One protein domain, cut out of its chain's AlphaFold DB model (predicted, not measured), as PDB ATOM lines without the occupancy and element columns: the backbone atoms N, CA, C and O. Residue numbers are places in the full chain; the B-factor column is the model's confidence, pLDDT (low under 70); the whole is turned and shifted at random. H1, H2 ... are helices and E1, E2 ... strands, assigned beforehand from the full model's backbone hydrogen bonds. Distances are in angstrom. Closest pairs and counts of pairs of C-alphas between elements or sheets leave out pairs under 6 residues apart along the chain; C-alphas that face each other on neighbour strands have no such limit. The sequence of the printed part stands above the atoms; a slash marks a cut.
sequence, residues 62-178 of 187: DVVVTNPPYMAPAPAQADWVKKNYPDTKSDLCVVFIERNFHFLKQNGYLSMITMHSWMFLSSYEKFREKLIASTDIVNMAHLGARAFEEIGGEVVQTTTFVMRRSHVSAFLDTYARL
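AT A GLANCE: This is residues 62 to 178 of the 187 residues of the protein "Site-specific DNA-methyltransferase (adenine-specific)" of Clostridiaceae bacterium (UniProt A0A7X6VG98). A twisted sheet of five strands makes a wall, with H2 packed over one face along E2 and no named helix over the other. H3 is near H2 but off the sheet, and H1 lies farthest out. The 117 printed residues hold, in order, E1 H1 H2 E2 H3 E3 E4 E5; the mixed sheet runs E1 E2 E4 E3 E5. The class is mixed, helices and strands; the whole is compact, radius of gyration of the C-alphas 14.2 A, spanning 40 by 34 by 27 A.

IN THESE COORDINATES: E1, residues 62 to 66, 13.7 A, begins with C-alpha 62 at (34.870, -6.903, 565.728). H1 is residues 75 to 84, 15.0 A; H2, 92 to 103, 16.2 A; E2, 104 to 115, 20.9 A, bends by 123 degrees at residue 107. H3 is residues 122 to 132, 15.3 A; E3, 136 to 144, 22.2 A; E4, 158 to 164, 19.8 A. E5, residues 174 to 177, 10.2 A, ends with C-alpha 177 at (38.205, -11.610, 538.762).

HOW THE PARTS SIT: E1 and E2 are parallel, N 64 to O 109 2.8 A. E2 and E4 are antiparallel, N 110 to O 163 2.8 A. E3 and E4 form an antiparallel hairpin, N 162 to O 139 3.0 A. E3 and E5 are parallel, N 142 to O 176 2.8 A. H2 is on the sheet in two layers, helix over sheet, at a height of 8.9 A; its closest C-alphas to E2 are Cys 93 and Thr 114, 6.4 A. E1, H1 H2, E2 is a strand-helix-strand unit, parallel neighbours joined through helices; E2, H3, E3 is a split one, with E4 between; both crossovers are right-handed. O i to N i+4 pairs are within hydrogen-bond range throughout H2, in 4 of 6 in H1 and 5 of 7 in H3.

THE WHOLE: The printed part has no cut; the link E3 to E4 is long. Residues 147 and 149 to 156 are under pLDDT 70.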
ATOM      1  N   ASP A  62      35.680  -7.608 566.725       98.31
ATOM      2  CA  ASP A  62      34.870  -6.903 565.728       98.31
ATOM      3  C   ASP A  62      35.452  -7.083 564.319       98.31
ATOM      4  O   ASP A  62      34.710  -7.142 563.342       98.31
ATOM      5  N   VAL A  63      36.778  -7.223 564.218       98.19
ATOM      6  CA  VAL A  63      37.495  -7.459 562.963       98.19
ATOM      7  C   VAL A  63      38.594  -8.497 563.176       98.19
ATOM      8  O   VAL A  63      39.339  -8.424 564.153       98.19
ATOM      9  N   VAL A  64      38.715  -9.445 562.249       97.94
ATOM     10  CA  VAL A  64      39.818 -10.411 562.171       97.94
ATOM     11  C   VAL A  64      40.448 -10.295 560.788       97.94
ATOM     12  O   VAL A  64      39.750 -10.393 559.781       97.94
ATOM     13  N   VAL A  65      41.765 -10.097 560.730       97.88
ATOM     14  CA  VAL A  65      42.529 -10.017 559.477       97.88
ATOM     15  C   VAL A  65      43.693 -10.991 559.543       97.88
ATOM     16  O   VAL A  65      44.437 -10.970 560.522       97.88
ATOM     17  N   THR A  66      43.857 -11.861 558.543       94.69
ATOM     18  CA  THR A  66      44.960 -12.836 558.566       94.69
ATOM     19  C   THR A  66      45.302 -13.445 557.204       94.69
ATOM     20  O   THR A  66      44.475 -13.500 556.294       94.69
ATOM     21  N   ASN A  67      46.537 -13.927 557.095       94.56
ATOM     22  CA  ASN A  67      47.046 -14.786 556.033       94.56
ATOM     23  C   ASN A  67      47.367 -16.156 556.672       94.56
ATOM     24  O   ASN A  67      48.386 -16.271 557.360       94.56
ATOM     25  N   PRO A  68      46.474 -17.158 556.575       91.56
ATOM     26  CA  PRO A  68      46.645 -18.439 557.249       91.56
ATOM     27  C   PRO A  68      47.760 -19.275 556.593       91.56
ATOM     28  O   PRO A  68      48.149 -19.020 555.456       91.56
ATOM     29  N   PRO A  69      48.253 -20.327 557.264       88.19
ATOM     30  CA  PRO A  69      49.213 -21.246 556.662       88.19
ATOM     31  C   PRO A  69      48.604 -22.005 555.469       88.19
ATOM     32  O   PRO A  69      47.538 -22.614 555.585       88.19
ATOM     33  N   TYR A  70      49.307 -22.018 554.333       88.69
ATOM     34  CA  TYR A  70      48.891 -22.715 553.109       88.69
ATOM     35  C   TYR A  70      49.460 -24.132 553.061       88.69
ATOM     36  O   TYR A  70      50.407 -24.421 552.330       88.69
ATOM     37  N   MET A  71      48.918 -25.020 553.894       88.25
ATOM     38  CA  MET A  71      49.405 -26.394 553.994       88.25
ATOM     39  C   MET A  71      48.336 -27.365 554.501       88.25
ATOM     40  O   MET A  71      47.396 -26.985 555.198       88.25
ATOM     41  N   ALA A  72      48.518 -28.651 554.203       90.56
ATOM     42  CA  ALA A  72      47.729 -29.710 554.823       90.56
ATOM     43  C   ALA A  72      48.091 -29.869 556.317       90.56
ATOM     44  O   ALA A  72      49.225 -29.571 556.708       90.56
ATOM     45  N   PRO A  73      47.169 -30.374 557.159       91.44
ATOM     46  CA  PRO A  73      47.491 -30.711 558.542       91.44
ATOM     47  C   PRO A  73      48.645 -31.715 558.630       91.44
ATOM     48  O   PRO A  73      48.694 -32.687 557.875       91.44
ATOM     49  N   ALA A  74      49.544 -31.525 559.595       92.31
ATOM     50  CA  ALA A  74      50.596 -32.498 559.869       92.31
ATOM     51  C   ALA A  74      49.991 -33.839 560.343       92.31
ATOM     52  O   ALA A  74      48.916 -33.840 560.953       92.31
ATOM     53  N   PRO A  75      50.683 -34.985 560.179       92.38
ATOM     54  CA  PRO A  75      50.172 -36.286 560.627       92.38
ATOM     55  C   PRO A  75      49.739 -36.306 562.101       92.38
ATOM     56  O   PRO A  75      48.686 -36.838 562.434       92.38
ATOM     57  N   ALA A  76      50.491 -35.629 562.977       91.06
ATOM     58  CA  ALA A  76      50.165 -35.503 564.401       91.06
ATOM     59  C   ALA A  76      48.890 -34.675 564.688       91.06
ATOM     60  O   ALA A  76      48.338 -34.746 565.786       91.06
ATOM     61  N   GLN A  77      48.426 -33.877 563.721       92.12
ATOM     62  CA  GLN A  77      47.215 -33.056 563.801       92.12
ATOM     63  C   GLN A  77      46.005 -33.703 563.117       92.12
ATOM     64  O   GLN A  77      44.875 -33.329 563.429       92.12
ATOM     65  N   ALA A  78      46.221 -34.654 562.205       92.50
ATOM     66  CA  ALA A  78      45.212 -35.122 561.257       92.50
ATOM     67  C   ALA A  78      43.920 -35.619 561.923       92.50
ATOM     68  O   ALA A  78      42.832 -35.155 561.577       92.50
ATOM     69  N   ASP A  79      44.020 -36.498 562.923       95.25
ATOM     70  CA  ASP A  79      42.843 -37.044 563.612       95.25
ATOM     71  C   ASP A  79      42.078 -35.973 564.389       95.25
ATOM     72  O   ASP A  79      40.843 -35.944 564.398       95.25
ATOM     73  N   TRP A  80      42.808 -35.057 565.025       95.19
ATOM     74  CA  TRP A  80      42.200 -33.962 565.765       95.19
ATOM     75  C   TRP A  80      41.491 -32.990 564.819       95.19
ATOM     76  O   TRP A  80      40.342 -32.629 565.073       95.19
ATOM     77  N   VAL A  81      42.121 -32.616 563.703       95.94
ATOM     78  CA  VAL A  81      41.511 -31.748 562.687       95.94
ATOM     79  C   VAL A  81      40.284 -32.429 562.081       95.94
ATOM     80  O   VAL A  81      39.209 -31.836 562.060       95.94
ATOM     81  N   LYS A  82      40.383 -33.705 561.695       96.31
ATOM     82  CA  LYS A  82      39.252 -34.485 561.169       96.31
ATOM     83  C   LYS A  82      38.067 -34.526 562.133       96.31
ATOM     84  O   LYS A  82      36.925 -34.465 561.684       96.31
ATOM     85  N   LYS A  83      38.334 -34.621 563.438       96.56
ATOM     86  CA  LYS A  83      37.305 -34.623 564.484       96.56
ATOM     87  C   LYS A  83      36.665 -33.247 564.695       96.56
ATOM     88  O   LYS A  83      35.457 -33.179 564.890       96.56
ATOM     89  N   ASN A  84      37.453 -32.171 564.704       95.94
ATOM     90  CA  ASN A  84      36.986 -30.837 565.112       95.94
ATOM     91  C   ASN A  84      36.549 -29.938 563.942       95.94
ATOM     92  O   ASN A  84      35.834 -28.961 564.180       95.94
ATOM     93  N   TYR A  85      36.975 -30.270 562.722       97.06
ATOM     94  CA  TYR A  85      36.797 -29.506 561.483       97.06
ATOM     95  C   TYR A  85      36.411 -30.424 560.310       97.06
ATOM     96  O   TYR A  85      37.088 -30.455 559.282       97.06
ATOM     97  N   PRO A  86      35.356 -31.250 560.431       97.31
ATOM     98  CA  PRO A  86      35.094 -32.334 559.484       97.31
ATOM     99  C   PRO A  86      34.867 -31.864 558.041       97.31
ATOM    100  O   PRO A  86      35.187 -32.619 557.121       97.31
ATOM    101  N   ASP A  87      34.367 -30.648 557.826       97.56
ATOM    102  CA  ASP A  87      34.064 -30.119 556.489       97.56
ATOM    103  C   ASP A  87      35.223 -29.317 555.878       97.56
ATOM    104  O   ASP A  87      35.196 -29.018 554.689       97.56
ATOM    105  N   THR A  88      36.258 -29.007 556.664       97.00
ATOM    106  CA  THR A  88      37.424 -28.205 556.247       97.00
ATOM    107  C   THR A  88      38.760 -28.926 556.462       97.00
ATOM    108  O   THR A  88      39.813 -28.429 556.080       97.00
ATOM    109  N   LYS A  89      38.720 -30.155 556.995       95.44
ATOM    110  CA  LYS A  89      39.862 -30.962 557.464       95.44
ATOM    111  C   LYS A  89      41.020 -31.188 556.493       95.44
ATOM    112  O   LYS A  89      42.092 -31.580 556.941       95.44
ATOM    113  N   SER A  90      40.797 -31.044 555.191       92.44
ATOM    114  CA  SER A  90      41.793 -31.394 554.175       92.44
ATOM    115  C   SER A  90      42.877 -30.327 554.000       92.44
ATOM    116  O   SER A  90      43.930 -30.634 553.450       92.44
ATOM    117  N   ASP A  91      42.645 -29.102 554.473       93.75
ATOM    118  CA  ASP A  91      43.538 -27.965 554.247       93.75
ATOM    119  C   ASP A  91      43.465 -26.991 555.428       93.75
ATOM    120  O   ASP A  91      42.388 -26.477 555.753       93.75
ATOM    121  N   LEU A  92      44.604 -26.723 556.083       93.00
ATOM    122  CA  LEU A  92      44.633 -25.817 557.233       93.00
ATOM    123  C   LEU A  92      44.210 -24.402 556.852       93.00
ATOM    124  O   LEU A  92      43.612 -23.718 557.682       93.00
ATOM    125  N   CYS A  93      44.438 -23.980 555.609       93.31
ATOM    126  CA  CYS A  93      43.976 -22.689 555.130       93.31
ATOM    127  C   CYS A  93      42.454 -22.558 555.302       93.31
ATOM    128  O   CYS A  93      41.975 -21.543 555.802       93.31
ATOM    129  N   VAL A  94      41.699 -23.611 554.965       96.00
ATOM    130  CA  VAL A  94      40.231 -23.641 555.057       96.00
ATOM    131  C   VAL A  94      39.764 -23.868 556.497       96.00
ATOM    132  O   VAL A  94      38.804 -23.230 556.932       96.00
ATOM    133  N   VAL A  95      40.485 -24.686 557.277       97.00
ATOM    134  CA  VAL A  95      40.269 -24.806 558.736       97.00
ATOM    135  C   VAL A  95      40.343 -23.433 559.401       97.00
ATOM    136  O   VAL A  95      39.522 -23.114 560.262       97.00
ATOM    137  N   PHE A  96      41.299 -22.597 558.993       96.62
ATOM    138  CA  PHE A  96      41.434 -21.257 559.539       96.62
ATOM    139  C   PHE A  96      40.349 -20.293 559.056       96.62
ATOM    140  O   PHE A  96      39.986 -19.422 559.835       96.62
ATOM    141  N   ILE A  97      39.748 -20.465 557.874       96.75
ATOM    142  CA  ILE A  97      38.542 -19.690 557.513       96.75
ATOM    143  C   ILE A  97      37.428 -19.976 558.532       96.75
ATOM    144  O   ILE A  97      36.903 -19.051 559.154       96.75
ATOM    145  N   GLU A  98      37.129 -21.256 558.780       96.25
ATOM    146  CA  GLU A  98      36.116 -21.673 559.761       96.25
ATOM    147  C   GLU A  98      36.466 -21.198 561.184       96.25
ATOM    148  O   GLU A  98      35.624 -20.643 561.900       96.25
ATOM    149  N   ARG A  99      37.727 -21.367 561.605       95.69
ATOM    150  CA  ARG A  99      38.181 -20.958 562.939       95.69
ATOM    151  C   ARG A  99      38.125 -19.444 563.126       95.69
ATOM    152  O   ARG A  99      37.644 -18.993 564.165       95.69
ATOM    153  N   ASN A 100      38.593 -18.665 562.158       96.38
ATOM    154  CA  ASN A 100      38.616 -17.209 562.271       96.38
ATOM    155  C   ASN A 100      37.210 -16.620 562.293       96.38
ATOM    156  O   ASN A 100      36.949 -15.669 563.028       96.38
ATOM    157  N   PHE A 101      36.269 -17.249 561.595       94.81
ATOM    158  CA  PHE A 101      34.865 -16.877 561.692       94.81
ATOM    159  C   PHE A 101      34.294 -17.070 563.110       94.81
ATOM    160  O   PHE A 101      33.473 -16.278 563.586       94.81
ATOM    161  N   HIS A 102      34.773 -18.081 563.842       93.62
ATOM    162  CA  HIS A 102      34.406 -18.288 565.242       93.62
ATOM    163  C   HIS A 102      34.943 -17.179 566.165       93.62
ATOM    164  O   HIS A 102      34.329 -16.912 567.198       93.62
ATOM    165  N   PHE A 103      36.047 -16.512 565.819       95.62
ATOM    166  CA  PHE A 103      36.553 -15.360 566.574       95.62
ATOM    167  C   PHE A 103      35.697 -14.100 566.401       95.62
ATOM    168  O   PHE A 103      35.783 -13.198 567.226       95.62
ATOM    169  N   LEU A 104      34.837 -14.025 565.385       96.75
ATOM    170  CA  LEU A 104      34.011 -12.840 565.170       96.75
ATOM    171  C   LEU A 104      32.870 -12.711 566.183       96.75
ATOM    172  O   LEU A 104      32.187 -13.689 566.518       96.75
ATOM    173  N   LYS A 105      32.613 -11.472 566.602       96.81
ATOM    174  CA  LYS A 105      31.319 -11.052 567.157       96.81
ATOM    175  C   LYS A 105      30.244 -11.065 566.061       96.81
ATOM    176  O   LYS A 105      30.550 -11.107 564.869       96.81
ATOM    177  N   GLN A 106      28.974 -11.007 566.461       96.31
ATOM    178  CA  GLN A 106      27.876 -10.766 565.520       96.31
ATOM    179  C   GLN A 106      28.126  -9.453 564.761       96.31
ATOM    180  O   GLN A 106      28.502  -8.457 565.375       96.31
ATOM    181  N   ASN A 107      27.922  -9.459 563.441       96.75
ATOM    182  CA  ASN A 107      28.201  -8.351 562.517       96.75
ATOM    183  C   ASN A 107      29.684  -7.946 562.393       96.75
ATOM    184  O   ASN A 107      29.980  -6.947 561.739       96.75
ATOM    185  N   GLY A 108      30.610  -8.709 562.986       98.06
ATOM    186  CA  GLY A 108      32.046  -8.507 562.801       98.06
ATOM    187  C   GLY A 108      32.524  -8.917 561.406       98.06
ATOM    188  O   GLY A 108      31.820  -9.636 560.690       98.06
ATOM    189  N   TYR A 109      33.731  -8.487 561.038       98.44
ATOM    190  CA  TYR A 109      34.305  -8.677 559.704       98.44
ATOM    191  C   TYR A 109      35.552  -9.559 559.715       98.44
ATOM    192  O   TYR A 109      36.480  -9.339 560.490       98.44
ATOM    193  N   LEU A 110      35.599 -10.531 558.810       98.38
ATOM    194  CA  LEU A 110      36.769 -11.352 558.524       98.38
ATOM    195  C   LEU A 110      37.353 -10.929 557.179       98.38
ATOM    196  O   LEU A 110      36.653 -10.985 556.172       98.38
ATOM    197  N   SER A 111      38.630 -10.560 557.160       98.25
ATOM    198  CA  SER A 111      39.390 -10.345 555.932       98.25
ATOM    199  C   SER A 111      40.529 -11.347 555.856       98.25
ATOM    200  O   SER A 111      41.362 -11.420 556.761       98.25
ATOM    201  N   MET A 112      40.589 -12.125 554.783       97.50
ATOM    202  CA  MET A 112      41.670 -13.090 554.587       97.50
ATOM    203  C   MET A 112      42.177 -13.057 553.154       97.50
ATOM    204  O   MET A 112      41.438 -12.737 552.224       97.50
ATOM    205  N   ILE A 113      43.445 -13.413 552.985       94.81
ATOM    206  CA  ILE A 113      43.966 -13.944 551.728       94.81
ATOM    207  C   ILE A 113      44.148 -15.447 551.924       94.81
ATOM    208  O   ILE A 113      44.644 -15.870 552.963       94.81
ATOM    209  N   THR A 114      43.653 -16.260 550.996       94.31
ATOM    210  CA  THR A 114      43.668 -17.726 551.092       94.31
ATOM    211  C   THR A 114      43.935 -18.347 549.733       94.31
ATOM    212  O   THR A 114      43.799 -17.691 548.699       94.31
ATOM    213  N   MET A 115      44.197 -19.655 549.700       92.38
ATOM    214  CA  MET A 115      44.003 -20.420 548.468       92.38
ATOM    215  C   MET A 115      42.518 -20.426 548.067       92.38
ATOM    216  O   MET A 115      41.644 -20.365 548.931       92.38
ATOM    217  N   HIS A 116      42.215 -20.497 546.769       92.81
ATOM    218  CA  HIS A 116      40.840 -20.413 546.246       92.81
ATOM    219  C   HIS A 116      40.113 -21.768 546.125       92.81
ATOM    220  O   HIS A 116      38.949 -21.826 545.737       92.81
ATOM    221  N   SER A 117      40.790 -22.877 546.439       93.06
ATOM    222  CA  SER A 117      40.304 -24.243 546.177       93.06
ATOM    223  C   SER A 117      38.974 -24.549 546.883       93.06
ATOM    224  O   SER A 117      38.125 -25.260 546.338       93.06
ATOM    225  N   TRP A 118      38.751 -23.954 548.059       95.19
ATOM    226  CA  TRP A 118      37.520 -24.087 548.843       95.19
ATOM    227  C   TRP A 118      36.263 -23.606 548.114       95.19
ATOM    228  O   TRP A 118      35.168 -24.110 548.383       95.19
ATOM    229  N   MET A 119      36.417 -22.691 547.156       94.88
ATOM    230  CA  MET A 119      35.314 -22.156 546.361       94.88
ATOM    231  C   MET A 119      34.755 -23.190 545.372       94.88
ATOM    232  O   MET A 119      33.573 -23.129 545.048       94.88
ATOM    233  N   PHE A 120      35.568 -24.155 544.920       93.56
ATOM    234  CA  PHE A 120      35.231 -25.001 543.764       93.56
ATOM    235  C   PHE A 120      35.217 -26.503 544.063       93.56
ATOM    236  O   PHE A 120      34.442 -27.242 543.460       93.56
ATOM    237  N   LEU A 121      36.058 -26.987 544.983       96.44
ATOM    238  CA  LEU A 121      36.158 -28.428 545.229       96.44
ATOM    239  C   LEU A 121      34.911 -28.960 545.950       96.44
ATOM    240  O   LEU A 121      34.440 -28.379 546.933       96.44
ATOM    241  N   SER A 122      34.400 -30.103 545.489       96.44
ATOM    242  CA  SER A 122      33.222 -30.773 546.064       96.44
ATOM    243  C   SER A 122      33.425 -31.194 547.521       96.44
ATOM    244  O   SER A 122      32.488 -31.163 548.310       96.44
ATOM    245  N   SER A 123      34.665 -31.485 547.928       96.00
ATOM    246  CA  SER A 123      35.005 -31.810 549.319       96.00
ATOM    247  C   SER A 123      34.628 -30.716 550.325       96.00
ATOM    248  O   SER A 123      34.497 -31.022 551.507       96.00
ATOM    249  N   TYR A 124      34.450 -29.469 549.870       97.56
ATOM    250  CA  TYR A 124      34.090 -28.312 550.698       97.56
ATOM    251  C   TYR A 124      32.633 -27.856 550.531       97.56
ATOM    252  O   TYR A 124      32.269 -26.794 551.025       97.56
ATOM    253  N   GLU A 125      31.779 -28.629 549.860       97.75
ATOM    254  CA  GLU A 125      30.375 -28.263 549.624       97.75
ATOM    255  C   GLU A 125      29.611 -27.984 550.926       97.75
ATOM    256  O   GLU A 125      29.098 -26.885 551.110       97.75
ATOM    257  N   LYS A 126      29.675 -28.907 551.894       97.69
ATOM    258  CA  LYS A 126      29.069 -28.730 553.227       97.69
ATOM    259  C   LYS A 126      29.600 -27.510 553.976       97.69
ATOM    260  O   LYS A 126      28.872 -26.871 554.732       97.69
ATOM    261  N   PHE A 127      30.883 -27.195 553.799       97.44
ATOM    262  CA  PHE A 127      31.468 -25.995 554.384       97.44
ATOM    263  C   PHE A 127      30.876 -24.735 553.742       97.44
ATOM    264  O   PHE A 127      30.456 -23.834 554.466       97.44
ATOM    265  N   ARG A 128      30.772 -24.688 552.407       97.06
ATOM    266  CA  ARG A 128      30.169 -23.555 551.688       97.06
ATOM    267  C   ARG A 128      28.701 -23.343 552.059       97.06
ATOM    268  O   ARG A 128      28.315 -22.202 552.287       97.06
ATOM    269  N   GLU A 129      27.916 -24.412 552.186       96.69
ATOM    270  CA  GLU A 129      26.519 -24.337 552.650       96.69
ATOM    271  C   GLU A 129      26.417 -23.650 554.020       96.69
ATOM    272  O   GLU A 129      25.652 -22.700 554.193       96.69
ATOM    273  N   LYS A 130      27.235 -24.082 554.991       95.12
ATOM    274  CA  LYS A 130      27.275 -23.490 556.339       95.12
ATOM    275  C   LYS A 130      27.749 -22.041 556.333       95.12
ATOM    276  O   LYS A 130      27.216 -21.216 557.080       95.12
ATOM    277  N   LEU A 131      28.761 -21.748 555.517       94.44
ATOM    278  CA  LEU A 131      29.331 -20.414 555.388       94.44
ATOM    279  C   LEU A 131      28.262 -19.438 554.890       94.44
ATOM    280  O   LEU A 131      27.950 -18.482 555.595       94.44
ATOM    281  N   ILE A 132      27.642 -19.722 553.743       92.69
ATOM    282  CA  ILE A 132      26.646 -18.842 553.109       92.69
ATOM    283  C   ILE A 132      25.399 -18.679 553.990       92.69
ATOM    284  O   ILE A 132      24.844 -17.591 554.064       92.69
ATOM    285  N   ALA A 133      24.989 -19.713 554.732       93.12
ATOM    286  CA  ALA A 133      23.822 -19.629 555.616       93.12
ATOM    287  C   ALA A 133      23.973 -18.633 556.788       93.12
ATOM    288  O   ALA A 133      22.981 -18.280 557.423       93.12
ATOM    289  N   SER A 134      25.197 -18.214 557.123       89.75
ATOM    290  CA  SER A 134      25.481 -17.387 558.309       89.75
ATOM    291  C   SER A 134      26.412 -16.198 558.047       89.75
ATOM    292  O   SER A 134      26.849 -15.539 558.998       89.75
ATOM    293  N   THR A 135      26.706 -15.928 556.772       94.44
ATOM    294  CA  THR A 135      27.721 -14.962 556.342       94.44
ATOM    295  C   THR A 135      27.261 -14.175 555.125       94.44
ATOM    296  O   THR A 135      26.779 -14.759 554.160       94.44
ATOM    297  N   ASP A 136      27.540 -12.874 555.126       95.50
ATOM    298  CA  ASP A 136      27.497 -12.039 553.933       95.50
ATOM    299  C   ASP A 136      28.924 -11.933 553.390       95.50
ATOM    300  O   ASP A 136      29.823 -11.436 554.080       95.50
ATOM    301  N   ILE A 137      29.166 -12.405 552.167       95.56
ATOM    302  CA  ILE A 137      30.425 -12.121 551.473       95.56
ATOM    303  C   ILE A 137      30.325 -10.678 550.986       95.56
ATOM    304  O   ILE A 137      29.515 -10.366 550.128       95.56
ATOM    305  N   VAL A 138      31.112  -9.777 551.568       97.00
ATOM    306  CA  VAL A 138      31.048  -8.341 551.265       97.00
ATOM    307  C   VAL A 138      31.684  -8.062 549.913       97.00
ATOM    308  O   VAL A 138      31.115  -7.387 549.059       97.00
ATOM    309  N   ASN A 139      32.893  -8.582 549.731       96.94
ATOM    310  CA  ASN A 139      33.613  -8.500 548.477       96.94
ATOM    311  C   ASN A 139      34.641  -9.623 548.362       96.94
ATOM    312  O   ASN A 139      35.015 -10.257 549.355       96.94
ATOM    313  N   MET A 140      35.102  -9.854 547.137       96.94
ATOM    314  CA  MET A 140      36.169 -10.803 546.856       96.94
ATOM    315  C   MET A 140      36.942 -10.415 545.596       96.94
ATOM    316  O   MET A 140      36.359 -10.113 544.555       96.94
ATOM    317  N   ALA A 141      38.265 -10.486 545.686       95.69
ATOM    318  CA  ALA A 141      39.172 -10.391 544.558       95.69
ATOM    319  C   ALA A 141      39.823 -11.757 544.313       95.69
ATOM    320  O   ALA A 141      40.618 -12.246 545.119       95.69
ATOM    321  N   HIS A 142      39.492 -12.380 543.182       93.62
ATOM    322  CA  HIS A 142      40.120 -13.621 542.738       93.62
ATOM    323  C   HIS A 142      41.421 -13.276 542.011       93.62
ATOM    324  O   HIS A 142      41.402 -12.874 540.850       93.62
ATOM    325  N   LEU A 143      42.538 -13.415 542.724       90.44
ATOM    326  CA  LEU A 143      43.871 -13.014 542.268       90.44
ATOM    327  C   LEU A 143      44.512 -14.059 541.344       90.44
ATOM    328  O   LEU A 143      45.203 -13.706 540.399       90.44
ATOM    329  N   GLY A 144      44.251 -15.348 541.582       84.81
ATOM    330  CA  GLY A 144      44.815 -16.432 540.776       84.81
ATOM    331  C   GLY A 144      46.264 -16.747 541.148       84.81
ATOM    332  O   GLY A 144      46.642 -16.657 542.323       84.81
ATOM    333  N   ALA A 145      47.048 -17.187 540.162       81.06
ATOM    334  CA  ALA A 145      48.456 -17.541 540.326       81.06
ATOM    335  C   ALA A 145      49.321 -16.312 540.639       81.06
ATOM    336  O   ALA A 145      48.988 -15.199 540.241       81.06
ATOM    337  N   ARG A 146      50.504 -16.532 541.230       72.25
ATOM    338  CA  ARG A 146      51.574 -15.512 541.336       72.25
ATOM    339  C   ARG A 146      51.195 -14.251 542.127       72.25
ATOM    340  O   ARG A 146      51.830 -13.218 541.962       72.25
ATOM    341  N   ALA A 147      50.206 -14.337 543.015       68.44
ATOM    342  CA  ALA A 147      49.912 -13.259 543.964       68.44
ATOM    343  C   ALA A 147      51.017 -13.071 545.022       68.44
ATOM    344  O   ALA A 147      51.115 -12.010 545.627       68.44
ATOM    345  N   PHE A 148      51.848 -14.096 545.238       71.06
ATOM    346  CA  PHE A 148      53.040 -14.041 546.080       71.06
ATOM    347  C   PHE A 148      54.261 -14.354 545.211       71.06
ATOM    348  O   PHE A 148      54.339 -15.444 544.648       71.06
ATOM    349  N   GLU A 149      55.202 -13.414 545.096       61.00
ATOM    350  CA  GLU A 149      56.424 -13.587 544.289       61.00
ATOM    351  C   GLU A 149      57.313 -14.725 544.813       61.00
ATOM    352  O   GLU A 149      57.946 -15.440 544.041       61.00
ATOM    353  N   GLU A 150      57.320 -14.916 546.134       55.84
ATOM    354  CA  GLU A 150      58.185 -15.866 546.844       55.84
ATOM    355  C   GLU A 150      57.753 -17.332 546.667       55.84
ATOM    356  O   GLU A 150      58.562 -18.244 546.840       55.84
ATOM    357  N   ILE A 151      56.492 -17.582 546.293       57.97
ATOM    358  CA  ILE A 151      55.968 -18.933 546.070       57.97
ATOM    359  C   ILE A 151      55.955 -19.200 544.564       57.97
ATOM    360  O   ILE A 151      54.952 -19.008 543.877       57.97
ATOM    361  N   GLY A 152      57.108 -19.614 544.038       43.34
ATOM    362  CA  GLY A 152      57.281 -19.903 542.616       43.34
ATOM    363  C   GLY A 152      56.313 -20.980 542.100       43.34
ATOM    364  O   GLY A 152      56.275 -22.095 542.615       43.34
ATOM    365  N   GLY A 153      55.567 -20.655 541.040       53.03
ATOM    366  CA  GLY A 153      54.716 -21.584 540.285       53.03
ATOM    367  C   GLY A 153      53.219 -21.246 540.301       53.03
ATOM    368  O   GLY A 153      52.737 -20.452 541.100       53.03
ATOM    369  N   GLU A 154      52.449 -21.877 539.410       56.62
ATOM    370  CA  GLU A 154      50.974 -21.772 539.363       56.62
ATOM    371  C   GLU A 154      50.267 -22.557 540.481       56.62
ATOM    372  O   GLU A 154      49.038 -22.613 540.529       56.62
ATOM    373  N   VAL A 155      51.046 -23.164 541.381       60.62
ATOM    374  CA  VAL A 155      50.584 -24.083 542.427       60.62
ATOM    375  C   VAL A 155      49.716 -23.369 543.463       60.62
ATOM    376  O   VAL A 155      48.773 -23.961 543.983       60.62
ATOM    377  N   VAL A 156      49.988 -22.090 543.737       69.06
ATOM    378  CA  VAL A 156      49.223 -21.305 544.710       69.06
ATOM    379  C   VAL A 156      48.310 -20.331 543.979       69.06
ATOM    380  O   VAL A 156      48.718 -19.268 543.516       69.06
ATOM    381  N   GLN A 157      47.048 -20.734 543.878       85.62
ATOM    382  CA  GLN A 157      45.965 -19.925 543.340       85.62
ATOM    383  C   GLN A 157      45.219 -19.255 544.485       85.62
ATOM    384  O   GLN A 157      44.641 -19.939 545.335       85.62
ATOM    385  N   THR A 158      45.220 -17.929 544.508       91.00
ATOM    386  CA  THR A 158      44.779 -17.169 545.678       91.00
ATOM    387  C   THR A 158      43.522 -16.357 545.424       91.00
ATOM    388  O   THR A 158      43.168 -16.009 544.294       91.00
ATOM    389  N   THR A 159      42.840 -16.059 546.516       94.88
ATOM    390  CA  THR A 159      41.717 -15.136 546.579       94.88
ATOM    391  C   THR A 159      41.838 -14.334 547.865       94.88
ATOM    392  O   THR A 159      42.344 -14.841 548.869       94.88
ATOM    393  N   THR A 160      41.386 -13.088 547.846       96.19
ATOM    394  CA  THR A 160      41.190 -12.308 549.065       96.19
ATOM    395  C   THR A 160      39.754 -11.837 549.144       96.19
ATOM    396  O   THR A 160      39.121 -11.582 548.121       96.19
ATOM    397  N   PHE A 161      39.211 -11.782 550.350       97.38
ATOM    398  CA  PHE A 161      37.805 -11.488 550.563       97.38
ATOM    399  C   PHE A 161      37.577 -10.803 551.898       97.38
ATOM    400  O   PHE A 161      38.349 -10.983 552.843       97.38
ATOM    401  N   VAL A 162      36.454 -10.094 551.972       98.19
ATOM    402  CA  VAL A 162      35.858  -9.609 553.213       98.19
ATOM    403  C   VAL A 162      34.523 -10.316 553.413       98.19
ATOM    404  O   VAL A 162      33.680 -10.346 552.520       98.19
ATOM    405  N   MET A 163      34.315 -10.868 554.601       97.38
ATOM    406  CA  MET A 163      33.084 -11.531 555.025       97.38
ATOM    407  C   MET A 163      32.550 -10.867 556.288       97.38
ATOM    408  O   MET A 163      33.331 -10.512 557.170       97.38
ATOM    409  N   ARG A 164      31.232 -10.742 556.413       97.50
ATOM    410  CA  ARG A 164      30.566 -10.245 557.619       97.50
ATOM    411  C   ARG A 164      29.789 -11.371 558.282       97.50
ATOM    412  O   ARG A 164      29.037 -12.079 557.616       97.50
ATOM    413  N   ARG A 165      29.926 -11.512 559.602       96.75
ATOM    414  CA  ARG A 165      29.176 -12.496 560.395       96.75
ATOM    415  C   ARG A 165      27.730 -12.062 560.602       96.75
ATOM    416  O   ARG A 165      27.351 -11.619 561.682       96.75
ATOM    417  N   SER A 166      26.943 -12.157 559.547       94.56
ATOM    418  CA  SER A 166      25.512 -11.870 559.480       94.56
ATOM    419  C   SER A 166      24.963 -12.451 558.184       94.56
ATOM    420  O   SER A 166      25.731 -12.873 557.336       94.56
ATOM    421  N   HIS A 167      23.647 -12.433 558.017       92.81
ATOM    422  CA  HIS A 167      23.022 -12.770 556.748       92.81
ATOM    423  C   HIS A 167      21.922 -11.746 556.459       92.81
ATOM    424  O   HIS A 167      20.852 -11.781 557.078       92.81
ATOM    425  N   VAL A 168      22.200 -10.801 555.564       91.62
ATOM    426  CA  VAL A 168      21.252  -9.767 555.145       91.62
ATOM    427  C   VAL A 168      20.621 -10.177 553.822       91.62
ATOM    428  O   VAL A 168      21.296 -10.406 552.824       91.62
ATOM    429  N   SER A 169      19.291 -10.260 553.815       88.81
ATOM    430  CA  SER A 169      18.541 -10.586 552.602       88.81
ATOM    431  C   SER A 169      18.835  -9.570 551.497       88.81
ATOM    432  O   SER A 169      18.819  -8.365 551.752       88.81
ATOM    433  N   ALA A 170      19.099 -10.067 550.286       86.81
ATOM    434  CA  ALA A 170      19.451  -9.259 549.117       86.81
ATOM    435  C   ALA A 170      20.663  -8.330 549.339       86.81
ATOM    436  O   ALA A 170      20.717  -7.231 548.784       86.81
ATOM    437  N   PHE A 171      21.633  -8.758 550.155       89.56
ATOM    438  CA  PHE A 171      22.910  -8.063 550.274       89.56
ATOM    439  C   PHE A 171      23.588  -7.952 548.897       89.56
ATOM    440  O   PHE A 171      23.679  -8.936 548.167       89.56
ATOM    441  N   LEU A 172      24.041  -6.745 548.544       89.50
ATOM    442  CA  LEU A 172      24.771  -6.487 547.305       89.50
ATOM    443  C   LEU A 172      26.265  -6.648 547.559       89.50
ATOM    444  O   LEU A 172      26.868  -5.860 548.291       89.50
ATOM    445  N   ASP A 173      26.848  -7.659 546.939       91.38
ATOM    446  CA  ASP A 173      28.257  -7.995 547.028       91.38
ATOM    447  C   ASP A 173      29.033  -7.563 545.774       91.38
ATOM    448  O   ASP A 173      28.477  -7.114 544.769       91.38
ATOM    449  N   THR A 174      30.363  -7.594 545.851       95.00
ATOM    450  CA  THR A 174      31.236  -7.209 544.730       95.00
ATOM    451  C   THR A 174      32.335  -8.237 544.514       95.00
ATOM    452  O   THR A 174      33.169  -8.462 545.390       95.00
ATOM    453  N   TYR A 175      32.385  -8.812 543.312       95.31
ATOM    454  CA  TYR A 175      33.421  -9.763 542.909       95.31
ATOM    455  C   TYR A 175      34.253  -9.202 541.765       95.31
ATOM    456  O   TYR A 175      33.718  -8.796 540.734       95.31
ATOM    457  N   ALA A 176      35.570  -9.239 541.928       93.81
ATOM    458  CA  ALA A 176      36.526  -8.904 540.886       93.81
ATOM    459  C   ALA A 176      37.361 -10.139 540.542       93.81
ATOM    460  O   ALA A 176      38.072 -10.687 541.387       93.81
ATOM    461  N   ARG A 177      37.303 -10.579 539.284       92.19
ATOM    462  CA  ARG A 177      38.205 -11.610 538.762       92.19
ATOM    463  C   ARG A 177      39.439 -10.924 538.185       92.19
ATOM    464  O   ARG A 177      39.357 -10.302 537.132       92.19
ATOM    465  N   LEU A 178      40.563 -11.035 538.888       89.00
ATOM    466  CA  LEU A 178      41.821 -10.355 538.565       89.00
ATOM    467  C   LEU A 178      42.894 -11.298 537.995       89.00
ATOM    468  O   LEU A 178      44.044 -10.907 537.847       89.00
TER     469      LEU A 178